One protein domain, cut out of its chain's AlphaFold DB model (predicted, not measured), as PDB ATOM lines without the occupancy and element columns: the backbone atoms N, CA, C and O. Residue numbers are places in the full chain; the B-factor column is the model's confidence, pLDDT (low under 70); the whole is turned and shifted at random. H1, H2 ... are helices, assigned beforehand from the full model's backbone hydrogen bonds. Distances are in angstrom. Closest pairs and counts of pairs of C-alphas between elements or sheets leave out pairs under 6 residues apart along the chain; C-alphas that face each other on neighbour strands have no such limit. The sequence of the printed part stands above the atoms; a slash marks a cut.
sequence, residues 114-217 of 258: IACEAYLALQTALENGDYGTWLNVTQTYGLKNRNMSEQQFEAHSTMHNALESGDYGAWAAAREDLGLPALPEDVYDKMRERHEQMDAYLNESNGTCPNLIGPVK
ATOM      1  N   ILE A 114     177.179 161.176 269.660       58.69
ATOM      2  CA  ILE A 114     176.113 161.530 268.714       58.69
ATOM      3  C   ILE A 114     176.337 162.887 268.009       58.69
ATOM      4  O   ILE A 114     176.067 163.009 266.819       58.69
ATOM      5  N   ALA A 115     176.863 163.900 268.700       75.81
ATOM      6  CA  ALA A 115     177.057 165.247 268.176       75.81
ATOM      7  C   ALA A 115     178.130 165.324 267.077       75.81
ATOM      8  O   ALA A 115     177.974 166.104 266.143       75.81
ATOM      9  N   CYS A 116     179.186 164.507 267.146       81.19
ATOM     10  CA  CYS A 116     180.286 164.583 266.183       81.19
ATOM     11  C   CYS A 116     179.967 163.919 264.843       81.19
ATOM     12  O   CYS A 116     180.198 164.509 263.789       81.19
ATOM     13  N   GLU A 117     179.407 162.706 264.869       82.94
ATOM     14  CA  GLU A 117     178.976 162.026 263.642       82.94
ATOM     15  C   GLU A 117     177.860 162.813 262.946       82.94
ATOM     16  O   GLU A 117     177.886 162.972 261.726       82.94
ATOM     17  N   ALA A 118     176.919 163.363 263.724       88.00
ATOM     18  CA  ALA A 118     175.882 164.248 263.209       88.00
ATOM     19  C   ALA A 118     176.479 165.493 262.544       88.00
ATOM     20  O   ALA A 118     176.074 165.837 261.438       88.00
ATOM     21  N   TYR A 119     177.453 166.143 263.185       86.25
ATOM     22  CA  TYR A 119     178.102 167.335 262.643       86.25
ATOM     23  C   TYR A 119     178.807 167.050 261.310       86.25
ATOM     24  O   TYR A 119     178.540 167.733 260.324       86.25
ATOM     25  N   LEU A 120     179.634 165.999 261.244       88.19
ATOM     26  CA  LEU A 120     180.337 165.624 260.011       88.19
ATOM     27  C   LEU A 120     179.366 165.273 258.877       88.19
ATOM     28  O   LEU A 120     179.595 165.650 257.727       88.19
ATOM     29  N   ALA A 121     178.273 164.574 259.193       90.62
ATOM     30  CA  ALA A 121     177.242 164.254 258.214       90.62
ATOM     31  C   ALA A 121     176.500 165.512 257.725       90.62
ATOM     32  O   ALA A 121     176.220 165.615 256.534       90.62
ATOM     33  N   LEU A 122     176.224 166.481 258.608       92.38
ATOM     34  CA  LEU A 122     175.615 167.762 258.230       92.38
ATOM     35  C   LEU A 122     176.542 168.603 257.352       92.38
ATOM     36  O   LEU A 122     176.078 169.122 256.341       92.38
ATOM     37  N   GLN A 123     177.826 168.714 257.705       90.88
ATOM     38  CA  GLN A 123     178.810 169.457 256.912       90.88
ATOM     39  C   GLN A 123     178.963 168.825 255.525       90.88
ATOM     40  O   GLN A 123     178.803 169.496 254.514       90.88
ATOM     41  N   THR A 124     179.105 167.497 255.464       92.25
ATOM     42  CA  THR A 124     179.181 166.767 254.188       92.25
ATOM     43  C   THR A 124     177.909 166.934 253.347       92.25
ATOM     44  O   THR A 124     177.980 166.999 252.121       92.25
ATOM     45  N   ALA A 125     176.734 166.989 253.977       95.69
ATOM     46  CA  ALA A 125     175.483 167.237 253.269       95.69
ATOM     47  C   ALA A 125     175.409 168.668 252.715       95.69
ATOM     48  O   ALA A 125     174.948 168.845 251.592       95.69
ATOM     49  N   LEU A 126     175.890 169.670 253.460       94.44
ATOM     50  CA  LEU A 126     175.964 171.061 253.000       94.44
ATOM     51  C   LEU A 126     176.944 171.229 251.836       94.44
ATOM     52  O   LEU A 126     176.563 171.825 250.833       94.44
ATOM     53  N   GLU A 127     178.148 170.660 251.929       93.81
ATOM     54  CA  GLU A 127     179.166 170.701 250.865       93.81
ATOM     55  C   GLU A 127     178.646 170.084 249.553       93.81
ATOM     56  O   GLU A 127     178.864 170.613 248.465       93.81
ATOM     57  N   ASN A 128     177.926 168.962 249.653       96.00
ATOM     58  CA  ASN A 128     177.403 168.236 248.491       96.00
ATOM     59  C   ASN A 128     176.018 168.713 248.021       96.00
ATOM     60  O   ASN A 128     175.511 168.180 247.034       96.00
ATOM     61  N   GLY A 129     175.373 169.646 248.729       96.00
ATOM     62  CA  GLY A 129     173.985 170.027 248.450       96.00
ATOM     63  C   GLY A 129     172.980 168.873 248.614       96.00
ATOM     64  O   GLY A 129     171.959 168.836 247.933       96.00
ATOM     65  N   ASP A 130     173.239 167.916 249.512       97.62
ATOM     66  CA  ASP A 130     172.394 166.734 249.730       97.62
ATOM     67  C   ASP A 130     171.314 166.991 250.798       97.62
ATOM     68  O   ASP A 130     171.461 166.651 251.980       97.62
ATOM     69  N   TYR A 131     170.196 167.586 250.368       97.19
ATOM     70  CA  TYR A 131     169.053 167.889 251.238       97.19
ATOM     71  C   TYR A 131     168.472 166.637 251.913       97.19
ATOM     72  O   TYR A 131     168.081 166.683 253.082       97.19
ATOM     73  N   GLY A 132     168.441 165.499 251.211       96.38
ATOM     74  CA  GLY A 132     167.895 164.247 251.736       96.38
ATOM     75  C   GLY A 132     168.705 163.720 252.921       96.38
ATOM     76  O   GLY A 132     168.139 163.377 253.965       96.38
ATOM     77  N   THR A 133     170.032 163.719 252.791       95.75
ATOM     78  CA  THR A 133     170.940 163.372 253.889       95.75
ATOM     79  C   THR A 133     170.813 164.358 255.041       95.75
ATOM     80  O   THR A 133     170.669 163.937 256.193       95.75
ATOM     81  N   TRP A 134     170.806 165.661 254.751       96.12
ATOM     82  CA  TRP A 134     170.661 166.692 255.774       96.12
ATOM     83  C   TRP A 134     169.364 166.517 256.579       96.12
ATOM     84  O   TRP A 134     169.387 166.486 257.813       96.12
ATOM     85  N   LEU A 135     168.233 166.316 255.898       95.56
ATOM     86  CA  LEU A 135     166.930 166.123 256.529       95.56
ATOM     87  C   LEU A 135     166.914 164.865 257.403       95.56
ATOM     88  O   LEU A 135     166.441 164.904 258.538       95.56
ATOM     89  N   ASN A 136     167.481 163.760 256.919       94.94
ATOM     90  CA  ASN A 136     167.560 162.521 257.686       94.94
ATOM     91  C   ASN A 136     168.391 162.689 258.971       94.94
ATOM     92  O   ASN A 136     167.979 162.249 260.048       94.94
ATOM     93  N   VAL A 137     169.536 163.373 258.888       93.69
ATOM     94  CA  VAL A 137     170.397 163.650 260.049       93.69
ATOM     95  C   VAL A 137     169.671 164.565 261.040       93.69
ATOM     96  O   VAL A 137     169.576 164.236 262.224       93.69
ATOM     97  N   THR A 138     169.073 165.668 260.576       92.25
ATOM     98  CA  THR A 138     168.325 166.578 261.461       92.25
ATOM     99  C   THR A 138     167.134 165.901 262.145       92.25
ATOM    100  O   THR A 138     166.864 166.177 263.317       92.25
ATOM    101  N   GLN A 139     166.445 164.980 261.463       92.31
ATOM    102  CA  GLN A 139     165.349 164.198 262.036       92.31
ATOM    103  C   GLN A 139     165.828 163.175 263.061       92.31
ATOM    104  O   GLN A 139     165.285 163.135 264.167       92.31
ATOM    105  N   THR A 140     166.864 162.406 262.718       92.38
ATOM    106  CA  THR A 140     167.450 161.365 263.576       92.38
ATOM    107  C   THR A 140     167.919 161.942 264.908       92.38
ATOM    108  O   THR A 140     167.674 161.355 265.961       92.38
ATOM    109  N   TYR A 141     168.539 163.123 264.874       89.25
ATOM    110  CA  TYR A 141     169.095 163.776 266.060       89.25
ATOM    111  C   TYR A 141     168.168 164.818 266.696       89.25
ATOM    112  O   TYR A 141     168.549 165.486 267.654       89.25
ATOM    113  N   GLY A 142     166.937 164.957 266.198       89.75
ATOM    114  CA  GLY A 142     165.931 165.829 266.801       89.75
ATOM    115  C   GLY A 142     166.259 167.325 266.742       89.75
ATOM    116  O   GLY A 142     165.837 168.074 267.626       89.75
ATOM    117  N   LEU A 143     166.984 167.772 265.714       87.12
ATOM    118  CA  LEU A 143     167.472 169.147 265.601       87.12
ATOM    119  C   LEU A 143     166.332 170.159 265.356       87.12
ATOM    120  O   LEU A 143     165.249 169.819 264.865       87.12
ATOM    121  N   LYS A 144     166.606 171.419 265.725       81.44
ATOM    122  CA  LYS A 144     165.748 172.622 265.601       81.44
ATOM    123  C   LYS A 144     165.051 172.743 264.241       81.44
ATOM    124  O   LYS A 144     163.854 172.998 264.126       81.44
ATOM    125  N   ASN A 145     165.837 172.504 263.198       78.69
ATOM    126  CA  ASN A 145     165.590 173.028 261.857       78.69
ATOM    127  C   ASN A 145     164.888 172.044 260.914       78.69
ATOM    128  O   ASN A 145     165.012 172.153 259.705       78.69
ATOM    129  N   ARG A 146     164.095 171.108 261.442       82.44
ATOM    130  CA  ARG A 146     163.406 170.074 260.640       82.44
ATOM    131  C   ARG A 146     162.422 170.603 259.586       82.44
ATOM    132  O   ARG A 146     162.007 169.837 258.726       82.44
ATOM    133  N   ASN A 147     162.041 171.877 259.668       89.25
ATOM    134  CA  ASN A 147     161.049 172.505 258.790       89.25
ATOM    135  C   ASN A 147     161.673 173.399 257.702       89.25
ATOM    136  O   ASN A 147     160.956 174.199 257.105       89.25
ATOM    137  N   MET A 148     162.987 173.313 257.477       92.62
ATOM    138  CA  MET A 148     163.641 174.005 256.364       92.62
ATOM    139  C   MET A 148     163.171 173.396 255.037       92.62
ATOM    140  O   MET A 148     163.173 172.176 254.901       92.62
ATOM    141  N   SER A 149     162.751 174.220 254.076       95.50
ATOM    142  CA  SER A 149     162.429 173.742 252.728       95.50
ATOM    143  C   SER A 149     163.698 173.397 251.943       95.50
ATOM    144  O   SER A 149     164.783 173.878 252.260       95.50
ATOM    145  N   GLU A 150     163.564 172.607 250.877       96.06
ATOM    146  CA  GLU A 150     164.688 172.272 249.989       96.06
ATOM    147  C   GLU A 150     165.333 173.527 249.379       96.06
ATOM    148  O   GLU A 150     166.550 173.659 249.396       96.06
ATOM    149  N   GLN A 151     164.524 174.509 248.965       94.75
ATOM    150  CA  GLN A 151     165.015 175.804 248.478       94.75
ATOM    151  C   GLN A 151     165.796 176.575 249.556       94.75
ATOM    152  O   GLN A 151     166.828 177.180 249.276       94.75
ATOM    153  N   GLN A 152     165.317 176.562 250.805       94.06
ATOM    154  CA  GLN A 152     166.047 177.192 251.904       94.06
ATOM    155  C   GLN A 152     167.373 176.477 252.159       94.06
ATOM    156  O   GLN A 152     168.379 177.141 252.402       94.06
ATOM    157  N   PHE A 153     167.383 175.147 252.094       95.94
ATOM    158  CA  PHE A 153     168.595 174.353 252.232       95.94
ATOM    159  C   PHE A 153     169.597 174.637 251.109       95.94
ATOM    160  O   PHE A 153     170.775 174.828 251.400       95.94
ATOM    161  N   GLU A 154     169.143 174.730 249.858       96.31
ATOM    162  CA  GLU A 154     169.987 175.070 248.708       96.31
ATOM    163  C   GLU A 154     170.705 176.405 248.932       96.31
ATOM    164  O   GLU A 154     171.932 176.454 248.875       96.31
ATOM    165  N   ALA A 155     169.983 177.454 249.337       94.25
ATOM    166  CA  ALA A 155     170.603 178.739 249.660       94.25
ATOM    167  C   ALA A 155     171.590 178.654 250.844       94.25
ATOM    168  O   ALA A 155     172.622 179.328 250.843       94.25
ATOM    169  N   HIS A 156     171.328 177.804 251.847       93.88
ATOM    170  CA  HIS A 156     172.282 177.557 252.938       93.88
ATOM    171  C   HIS A 156     173.542 176.826 252.465       93.88
ATOM    172  O   HIS A 156     174.637 177.177 252.906       93.88
ATOM    173  N   SER A 157     173.407 175.850 251.567       96.00
ATOM    174  CA  SER A 157     174.532 175.164 250.925       96.00
ATOM    175  C   SER A 157     175.362 176.142 250.087       96.00
ATOM    176  O   SER A 157     176.582 176.188 250.228       96.00
ATOM    177  N   THR A 158     174.720 177.023 249.312       96.06
ATOM    178  CA  THR A 158     175.410 178.088 248.570       96.06
ATOM    179  C   THR A 158     176.164 179.034 249.501       96.06
ATOM    180  O   THR A 158     177.341 179.295 249.265       96.06
ATOM    181  N   MET A 159     175.537 179.509 250.585       95.25
ATOM    182  CA  MET A 159     176.220 180.348 251.579       95.25
ATOM    183  C   MET A 159     177.419 179.628 252.213       95.25
ATOM    184  O   MET A 159     178.456 180.250 252.430       95.25
ATOM    185  N   HIS A 160     177.296 178.334 252.510       94.50
ATOM    186  CA  HIS A 160     178.382 177.533 253.074       94.50
ATOM    187  C   HIS A 160     179.574 177.433 252.109       94.50
ATOM    188  O   HIS A 160     180.685 177.809 252.471       94.50
ATOM    189  N   ASN A 161     179.330 177.056 250.852       95.25
ATOM    190  CA  ASN A 161     180.375 176.946 249.827       95.25
ATOM    191  C   ASN A 161     181.012 178.308 249.491       95.25
ATOM    192  O   ASN A 161     182.202 178.402 249.176       95.25
ATOM    193  N   ALA A 162     180.230 179.384 249.571       95.69
ATOM    194  CA  ALA A 162     180.725 180.742 249.393       95.69
ATOM    195  C   ALA A 162     181.680 181.145 250.531       95.69
ATOM    196  O   ALA A 162     182.749 181.686 250.261       95.69
ATOM    197  N   LEU A 163     181.351 180.798 251.783       94.00
ATOM    198  CA  LEU A 163     182.240 181.011 252.931       94.00
ATOM    199  C   LEU A 163     183.552 180.234 252.783       94.00
ATOM    200  O   LEU A 163     184.613 180.826 252.968       94.00
ATOM    201  N   GLU A 164     183.489 178.952 252.407       92.56
ATOM    202  CA  GLU A 164     184.686 178.122 252.187       92.56
ATOM    203  C   GLU A 164     185.582 178.656 251.060       92.56
ATOM    204  O   GLU A 164     186.807 178.614 251.158       92.56
ATOM    205  N   SER A 165     184.988 179.174 249.982       95.06
ATOM    206  CA  SER A 165     185.740 179.721 248.842       95.06
ATOM    207  C   SER A 165     186.174 181.178 249.024       95.06
ATOM    208  O   SER A 165     186.948 181.694 248.217       95.06
ATOM    209  N   GLY A 166     185.694 181.854 250.070       94.31
ATOM    210  CA  GLY A 166     185.938 183.276 250.273       94.31
ATOM    211  C   GLY A 166     185.154 184.187 249.319       94.31
ATOM    212  O   GLY A 166     185.444 185.380 249.276       94.31
ATOM    213  N   ASP A 167     184.133 183.682 248.624       97.44
ATOM    214  CA  ASP A 167     183.294 184.446 247.695       97.44
ATOM    215  C   ASP A 167     182.170 185.211 248.419       97.44
ATOM    216  O   ASP A 167     181.038 184.746 248.569       97.44
ATOM    217  N   TYR A 168     182.474 186.437 248.853       95.25
ATOM    218  CA  TYR A 168     181.483 187.316 249.481       95.25
ATOM    219  C   TYR A 168     180.291 187.631 248.561       95.25
ATOM    220  O   TYR A 168     179.163 187.748 249.040       95.25
ATOM    221  N   GLY A 169     180.516 187.754 247.248       95.69
ATOM    222  CA  GLY A 169     179.463 188.089 246.289       95.69
ATOM    223  C   GLY A 169     178.408 186.989 246.205       95.69
ATOM    224  O   GLY A 169     177.214 187.269 246.331       95.69
ATOM    225  N   ALA A 170     178.851 185.736 246.075       96.44
ATOM    226  CA  ALA A 170     177.966 184.572 246.091       96.44
ATOM    227  C   ALA A 170     177.238 184.419 247.434       96.44
ATOM    228  O   ALA A 170     176.039 184.137 247.466       96.44
ATOM    229  N   TRP A 171     177.935 184.659 248.548       96.31
ATOM    230  CA  TRP A 171     177.331 184.603 249.877       96.31
ATOM    231  C   TRP A 171     176.236 185.661 250.067       96.31
ATOM    232  O   TRP A 171     175.157 185.358 250.578       96.31
ATOM    233  N   ALA A 172     176.496 186.901 249.644       95.81
ATOM    234  CA  ALA A 172     175.548 188.002 249.756       95.81
ATOM    235  C   ALA A 172     174.294 187.767 248.896       95.81
ATOM    236  O   ALA A 172     173.185 187.979 249.385       95.81
ATOM    237  N   ALA A 173     174.462 187.264 247.669       95.38
ATOM    238  CA  ALA A 173     173.345 186.912 246.792       95.38
ATOM    239  C   ALA A 173     172.456 185.813 247.407       95.38
ATOM    240  O   ALA A 173     171.243 185.980 247.503       95.38
ATOM    241  N   ALA A 174     173.053 184.741 247.942       94.44
ATOM    242  CA  ALA A 174     172.295 183.664 248.583       94.44
ATOM    243  C   ALA A 174     171.514 184.129 249.833       94.44
ATOM    244  O   ALA A 174     170.462 183.579 250.164       94.44
ATOM    245  N   ARG A 175     171.994 185.166 250.534       95.19
ATOM    246  CA  ARG A 175     171.237 185.806 251.626       95.19
ATOM    247  C   ARG A 175     170.043 186.600 251.122       95.19
ATOM    248  O   ARG A 175     168.987 186.549 251.752       95.19
ATOM    249  N   GLU A 176     170.218 187.338 250.032       94.88
ATOM    250  CA  GLU A 176     169.145 188.100 249.396       94.88
ATOM    251  C   GLU A 176     168.019 187.172 248.921       94.88
ATOM    252  O   GLU A 176     166.854 187.448 249.206       94.88
ATOM    253  N   ASP A 177     168.359 186.020 248.335       92.12
ATOM    254  CA  ASP A 177     167.393 184.989 247.924       92.12
ATOM    255  C   ASP A 177     166.560 184.444 249.098       92.12
ATOM    256  O   ASP A 177     165.394 184.072 248.940       92.12
ATOM    257  N   LEU A 178     167.135 184.435 250.305       93.06
ATOM    258  CA  LEU A 178     166.445 184.068 251.545       93.06
ATOM    259  C   LEU A 178     165.651 185.225 252.173       93.06
ATOM    260  O   LEU A 178     165.045 185.042 253.233       93.06
ATOM    261  N   GLY A 179     165.665 186.417 251.571       95.44
ATOM    262  CA  GLY A 179     165.087 187.631 252.148       95.44
ATOM    263  C   GLY A 179     165.787 188.075 253.436       95.44
ATOM    264  O   GLY A 179     165.197 188.783 254.254       95.44
ATOM    265  N   LEU A 180     167.028 187.631 253.656       92.75
ATOM    266  CA  LEU A 180     167.814 188.023 254.818       92.75
ATOM    267  C   LEU A 180     168.432 189.405 254.580       92.75
ATOM    268  O   LEU A 180     168.840 189.721 253.462       92.75
ATOM    269  N   PRO A 181     168.567 190.239 255.628       94.75
ATOM    270  CA  PRO A 181     169.198 191.539 255.479       94.75
ATOM    271  C   PRO A 181     170.648 191.380 255.016       94.75
ATOM    272  O   PRO A 181     171.374 190.490 255.492       94.75
ATOM    273  N   ALA A 182     171.064 192.277 254.121       94.12
ATOM    274  CA  ALA A 182     172.458 192.424 253.739       94.12
ATOM    275  C   ALA A 182     173.301 192.672 254.995       94.12
ATOM    276  O   ALA A 182     172.953 193.494 255.849       94.12
ATOM    277  N   LEU A 183     174.392 191.924 255.121       94.19
ATOM    278  CA  LEU A 183     175.369 192.110 256.184       94.19
ATOM    279  C   LEU A 183     176.600 192.799 255.596       94.19
ATOM    280  O   LEU A 183     176.910 192.558 254.434       94.19
ATOM    281  N   PRO A 184     177.285 193.657 256.364       95.50
ATOM    282  CA  PRO A 184     178.527 194.260 255.908       95.50
ATOM    283  C   PRO A 184     179.626 193.198 255.749       95.50
ATOM    284  O   PRO A 184     179.621 192.165 256.424       95.50
ATOM    285  N   GLU A 185     180.588 193.478 254.872       95.12
ATOM    286  CA  GLU A 185     181.688 192.567 254.527       95.12
ATOM    287  C   GLU A 185     182.542 192.170 255.746       95.12
ATOM    288  O   GLU A 185     182.948 191.019 255.872       95.12
ATOM    289  N   ASP A 186     182.706 193.054 256.738       96.56
ATOM    290  CA  ASP A 186     183.452 192.736 257.966       96.56
ATOM    291  C   ASP A 186     182.781 191.637 258.814       96.56
ATOM    292  O   ASP A 186     183.443 190.920 259.569       96.56
ATOM    293  N   VAL A 187     181.454 191.503 258.723       94.50
ATOM    294  CA  VAL A 187     180.708 190.426 259.384       94.50
ATOM    295  C   VAL A 187     180.919 189.112 258.645       94.50
ATOM    296  O   VAL A 187     181.054 188.076 259.298       94.50
ATOM    297  N   TYR A 188     180.987 189.157 257.315       94.62
ATOM    298  CA  TYR A 188     181.335 188.003 256.497       94.62
ATOM    299  C   TYR A 188     182.752 187.505 256.800       94.62
ATOM    300  O   TYR A 188     182.922 186.326 257.103       94.62
ATOM    301  N   ASP A 189     183.745 188.397 256.847       94.50
ATOM    302  CA  ASP A 189     185.129 188.032 257.173       94.50
ATOM    303  C   ASP A 189     185.239 187.347 258.543       94.50
ATOM    304  O   ASP A 189     185.893 186.314 258.671       94.50
ATOM    305  N   LYS A 190     184.526 187.852 259.560       94.88
ATOM    306  CA  LYS A 190     184.460 187.216 260.891       94.88
ATOM    307  C   LYS A 190     183.781 185.845 260.860       94.88
ATOM    308  O   LYS A 190     184.090 184.987 261.686       94.88
ATOM    309  N   MET A 191     182.797 185.642 259.983       91.94
ATOM    310  CA  MET A 191     182.163 184.332 259.809       91.94
ATOM    311  C   MET A 191     183.117 183.349 259.137       91.94
ATOM    312  O   MET A 191     183.230 182.227 259.625       91.94
ATOM    313  N   ARG A 192     183.831 183.786 258.093       94.06
ATOM    314  CA  ARG A 192     184.859 182.991 257.417       94.06
ATOM    315  C   ARG A 192     185.986 182.609 258.376       94.06
ATOM    316  O   ARG A 192     186.287 181.432 258.499       94.06
ATOM    317  N   GLU A 193     186.513 183.558 259.149       92.94
ATOM    318  CA  GLU A 193     187.561 183.289 260.146       92.94
ATOM    319  C   GLU A 193     187.117 182.234 261.175       92.94
ATOM    320  O   GLU A 193     187.856 181.302 261.484       92.94
ATOM    321  N   ARG A 194     185.880 182.321 261.687       88.88
ATOM    322  CA  ARG A 194     185.346 181.290 262.596       88.88
ATOM    323  C   ARG A 194     185.158 179.938 261.916       88.88
ATOM    324  O   ARG A 194     185.294 178.913 262.582       88.88
ATOM    325  N   HIS A 195     184.805 179.933 260.634       88.56
ATOM    326  CA  HIS A 195     184.685 178.711 259.849       88.56
ATOM    327  C   HIS A 195     186.049 178.019 259.728       88.56
ATOM    328  O   HIS A 195     186.186 176.865 260.125       88.56
ATOM    329  N   GLU A 196     187.082 178.777 259.356       89.31
ATOM    330  CA  GLU A 196     188.469 178.310 259.282       89.31
ATOM    331  C   GLU A 196     188.989 177.799 260.636       89.31
ATOM    332  O   GLU A 196     189.643 176.758 260.696       89.31
ATOM    333  N   GLN A 197     188.674 178.483 261.743       89.50
ATOM    334  CA  GLN A 197     189.040 178.028 263.093       89.50
ATOM    335  C   GLN A 197     188.387 176.686 263.454       89.50
ATOM    336  O   GLN A 197     189.031 175.833 264.068       89.50
ATOM    337  N   MET A 198     187.121 176.484 263.075       81.00
ATOM    338  CA  MET A 198     186.420 175.220 263.308       81.00
ATOM    339  C   MET A 198     187.029 174.090 262.474       81.00
ATOM    340  O   MET A 198     187.277 173.004 262.999       81.00
ATOM    341  N   ASP A 199     187.332 174.347 261.204       83.56
ATOM    342  CA  ASP A 199     187.975 173.358 260.339       83.56
ATOM    343  C   ASP A 199     189.388 173.018 260.817       83.56
ATOM    344  O   ASP A 199     189.778 171.848 260.826       83.56
ATOM    345  N   ALA A 200     190.152 174.011 261.279       86.88
ATOM    346  CA  ALA A 200     191.455 173.794 261.900       86.88
ATOM    347  C   ALA A 200     191.334 172.902 263.142       86.88
ATOM    348  O   ALA A 200     192.061 171.916 263.253       86.88
ATOM    349  N   TYR A 201     190.365 173.168 264.022       82.00
ATOM    350  CA  TYR A 201     190.104 172.339 265.199       82.00
ATOM    351  C   TYR A 201     189.767 170.884 264.828       82.00
ATOM    352  O   TYR A 201     190.305 169.936 265.409       82.00
ATOM    353  N   LEU A 202     188.914 170.682 263.820       78.88
ATOM    354  CA  LEU A 202     188.556 169.349 263.330       78.88
ATOM    355  C   LEU A 202     189.761 168.626 262.711       78.88
ATOM    356  O   LEU A 202     189.950 167.429 262.956       78.88
ATOM    357  N   ASN A 203     190.611 169.343 261.979       81.31
ATOM    358  CA  ASN A 203     191.825 168.793 261.379       81.31
ATOM    359  C   ASN A 203     192.889 168.438 262.429       81.31
ATOM    360  O   ASN A 203     193.445 167.341 262.383       81.31
ATOM    361  N   GLU A 204     193.136 169.307 263.411       83.38
ATOM    362  CA  GLU A 204     194.071 169.054 264.518       83.38
ATOM    363  C   GLU A 204     193.619 167.884 265.390       83.38
ATOM    364  O   GLU A 204     194.438 167.096 265.872       83.38
ATOM    365  N   SER A 205     192.304 167.695 265.517       77.19
ATOM    366  CA  SER A 205     191.745 166.524 266.181       77.19
ATOM    367  C   SER A 205     191.981 165.216 265.405       77.19
ATOM    368  O   SER A 205     191.553 164.163 265.864       77.19
ATOM    369  N   ASN A 206     192.666 165.229 264.248       68.62
ATOM    370  CA  ASN A 206     192.802 164.108 263.305       68.62
ATOM    371  C   ASN A 206     191.443 163.507 262.886       68.62
ATOM    372  O   ASN A 206     191.335 162.300 262.650       68.62
ATOM    373  N   GLY A 207     190.375 164.312 262.877       61.94
ATOM    374  CA  GLY A 207     189.001 163.822 262.722       61.94
ATOM    375  C   GLY A 207     188.528 162.907 263.862       61.94
ATOM    376  O   GLY A 207     187.449 162.322 263.782       61.94
ATOM    377  N   THR A 208     189.323 162.756 264.924       58.62
ATOM    378  CA  THR A 208     188.943 162.077 266.159       58.62
ATOM    379  C   THR A 208     188.496 163.115 267.166       58.62
ATOM    380  O   THR A 208     189.309 163.801 267.772       58.62
ATOM    381  N   CYS A 209     187.186 163.210 267.374       58.56
ATOM    382  CA  CYS A 209     186.631 164.059 268.418       58.56
ATOM    383  C   CYS A 209     187.282 163.697 269.766       58.56
ATOM    384  O   CYS A 209     187.100 162.571 270.233       58.56
ATOM    385  N   PRO A 210     188.066 164.601 270.382       49.25
ATOM    386  CA  PRO A 210     189.129 164.240 271.329       49.25
ATOM    387  C   PRO A 210     188.655 163.663 272.676       49.25
ATOM    388  O   PRO A 210     189.478 163.245 273.483       49.25
ATOM    389  N   ASN A 211     187.342 163.547 272.899       52.84
ATOM    390  CA  ASN A 211     186.749 162.806 274.021       52.84
ATOM    391  C   ASN A 211     186.329 161.364 273.670       52.84
ATOM    392  O   ASN A 211     185.640 160.706 274.447       52.84
ATOM    393  N   LEU A 212     186.735 160.842 272.513       44.06
ATOM    394  CA  LEU A 212     186.573 159.438 272.147       44.06
ATOM    395  C   LEU A 212     187.761 158.630 272.691       44.06
ATOM    396  O   LEU A 212     188.786 158.487 272.025       44.06
ATOM    397  N   ILE A 213     187.633 158.062 273.893       36.47
ATOM    398  CA  ILE A 213     188.542 156.997 274.349       36.47
ATOM    399  C   ILE A 213     188.224 155.739 273.519       36.47
ATOM    400  O   ILE A 213     187.424 154.894 273.910       36.47
ATOM    401  N   GLY A 214     188.805 155.641 272.320       44.28
ATOM    402  CA  GLY A 214     188.685 154.486 271.427       44.28
ATOM    403  C   GLY A 214     189.258 154.751 270.025       44.28
ATOM    404  O   GLY A 214     189.226 155.886 269.553       44.28
ATOM    405  N   PRO A 215     189.807 153.738 269.326       38.44
ATOM    406  CA  PRO A 215     190.488 153.938 268.050       38.44
ATOM    407  C   PRO A 215     189.475 154.137 266.909       38.44
ATOM    408  O   PRO A 215     189.127 153.197 266.203       38.44
ATOM    409  N   VAL A 216     189.036 155.379 266.694       43.38
ATOM    410  CA  VAL A 216     188.168 155.800 265.569       43.38
ATOM    411  C   VAL A 216     189.008 156.439 264.442       43.38
ATOM    412  O   VAL A 216     188.551 157.279 263.677       43.38
ATOM    413  N   LYS A 217     190.276 156.024 264.303       40.03
ATOM    414  CA  LYS A 217     191.249 156.573 263.332       40.03
ATOM    415  C   LYS A 217     190.880 156.361 261.855       40.03
ATOM    416  O   LYS A 217     191.386 157.076 261.002       40.03
TER     417      LYS A 217
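What this domain is: This is residues 114 to 217 of the 258 residues of an uncharacterized protein of uncultured archaeon (UniProt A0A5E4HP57). What is the shape? The longest helix, H5, crosses H3 near H3's last residues, and H4 folds back along H3 as a helical hairpin. H1 and H2 form a second helical hairpin, set crosswise to H3. What is printed, and how spread out is it? The printed part has 104 residues with five named helices, H1 to H5 in chain order, and no named strand: all helix. It is only just compact, close to loose, with a radius of gyration of the C-alphas of 15.0 A, and elongated, spanning 45 by 29 by 20 A.

Where its parts are: Where is the longest helix? H5, residues 185 to 204, runs 28.4 A from C-alpha 185 at (181.688, 192.567, 254.527) to C-alpha 204 at (194.071, 169.054, 264.518). Where are the others? H3 is residues 150 to 165, 22.4 A, and H4 residues 168 to 177. H1 is residues 114 to 128, 21.3 A, beginning at C-alpha 114 (176.113, 161.530, 268.714), and H2 residues 131 to 140.

How they stand to each other: What does H5 touch? With residues 188 to 195 alone it touches H3, the hub, about perpendicular at 81 degrees; their closest C-alphas, Leu 163 and Arg 192, are 5.6 A apart. How do the hairpins stand? H3 and H4 touch at a shallow tilt of 13 degrees, opposite ways, closest at the C-alphas of Met 159 and Trp 171, 4.7 A. H1, with residues 126 to 128 alone, touches H3 about perpendicular at 87 degrees, closest at the C-alphas of Leu 126 and Ser 157, 4.8 A. H1 and H2 touch at 13 degrees, a shallow tilt, opposite ways, closest at the C-alphas of Ala 125 and Trp 134, 5.5 A. Which stay apart, and are the backbones intact? H5 is apart from H1 and H2, and in H1 to H5 every O i to N i+4 pair is within hydrogen-bond range.

The domain as a whole: How far does it reach? The two C-alphas farthest apart, Gly 179 and Pro 215, are 45.1 A apart. Is it continuous and confident? The printed part has no cut and no link between helices is long; pLDDT is under 70 at residue 114 and residues 206 to 217.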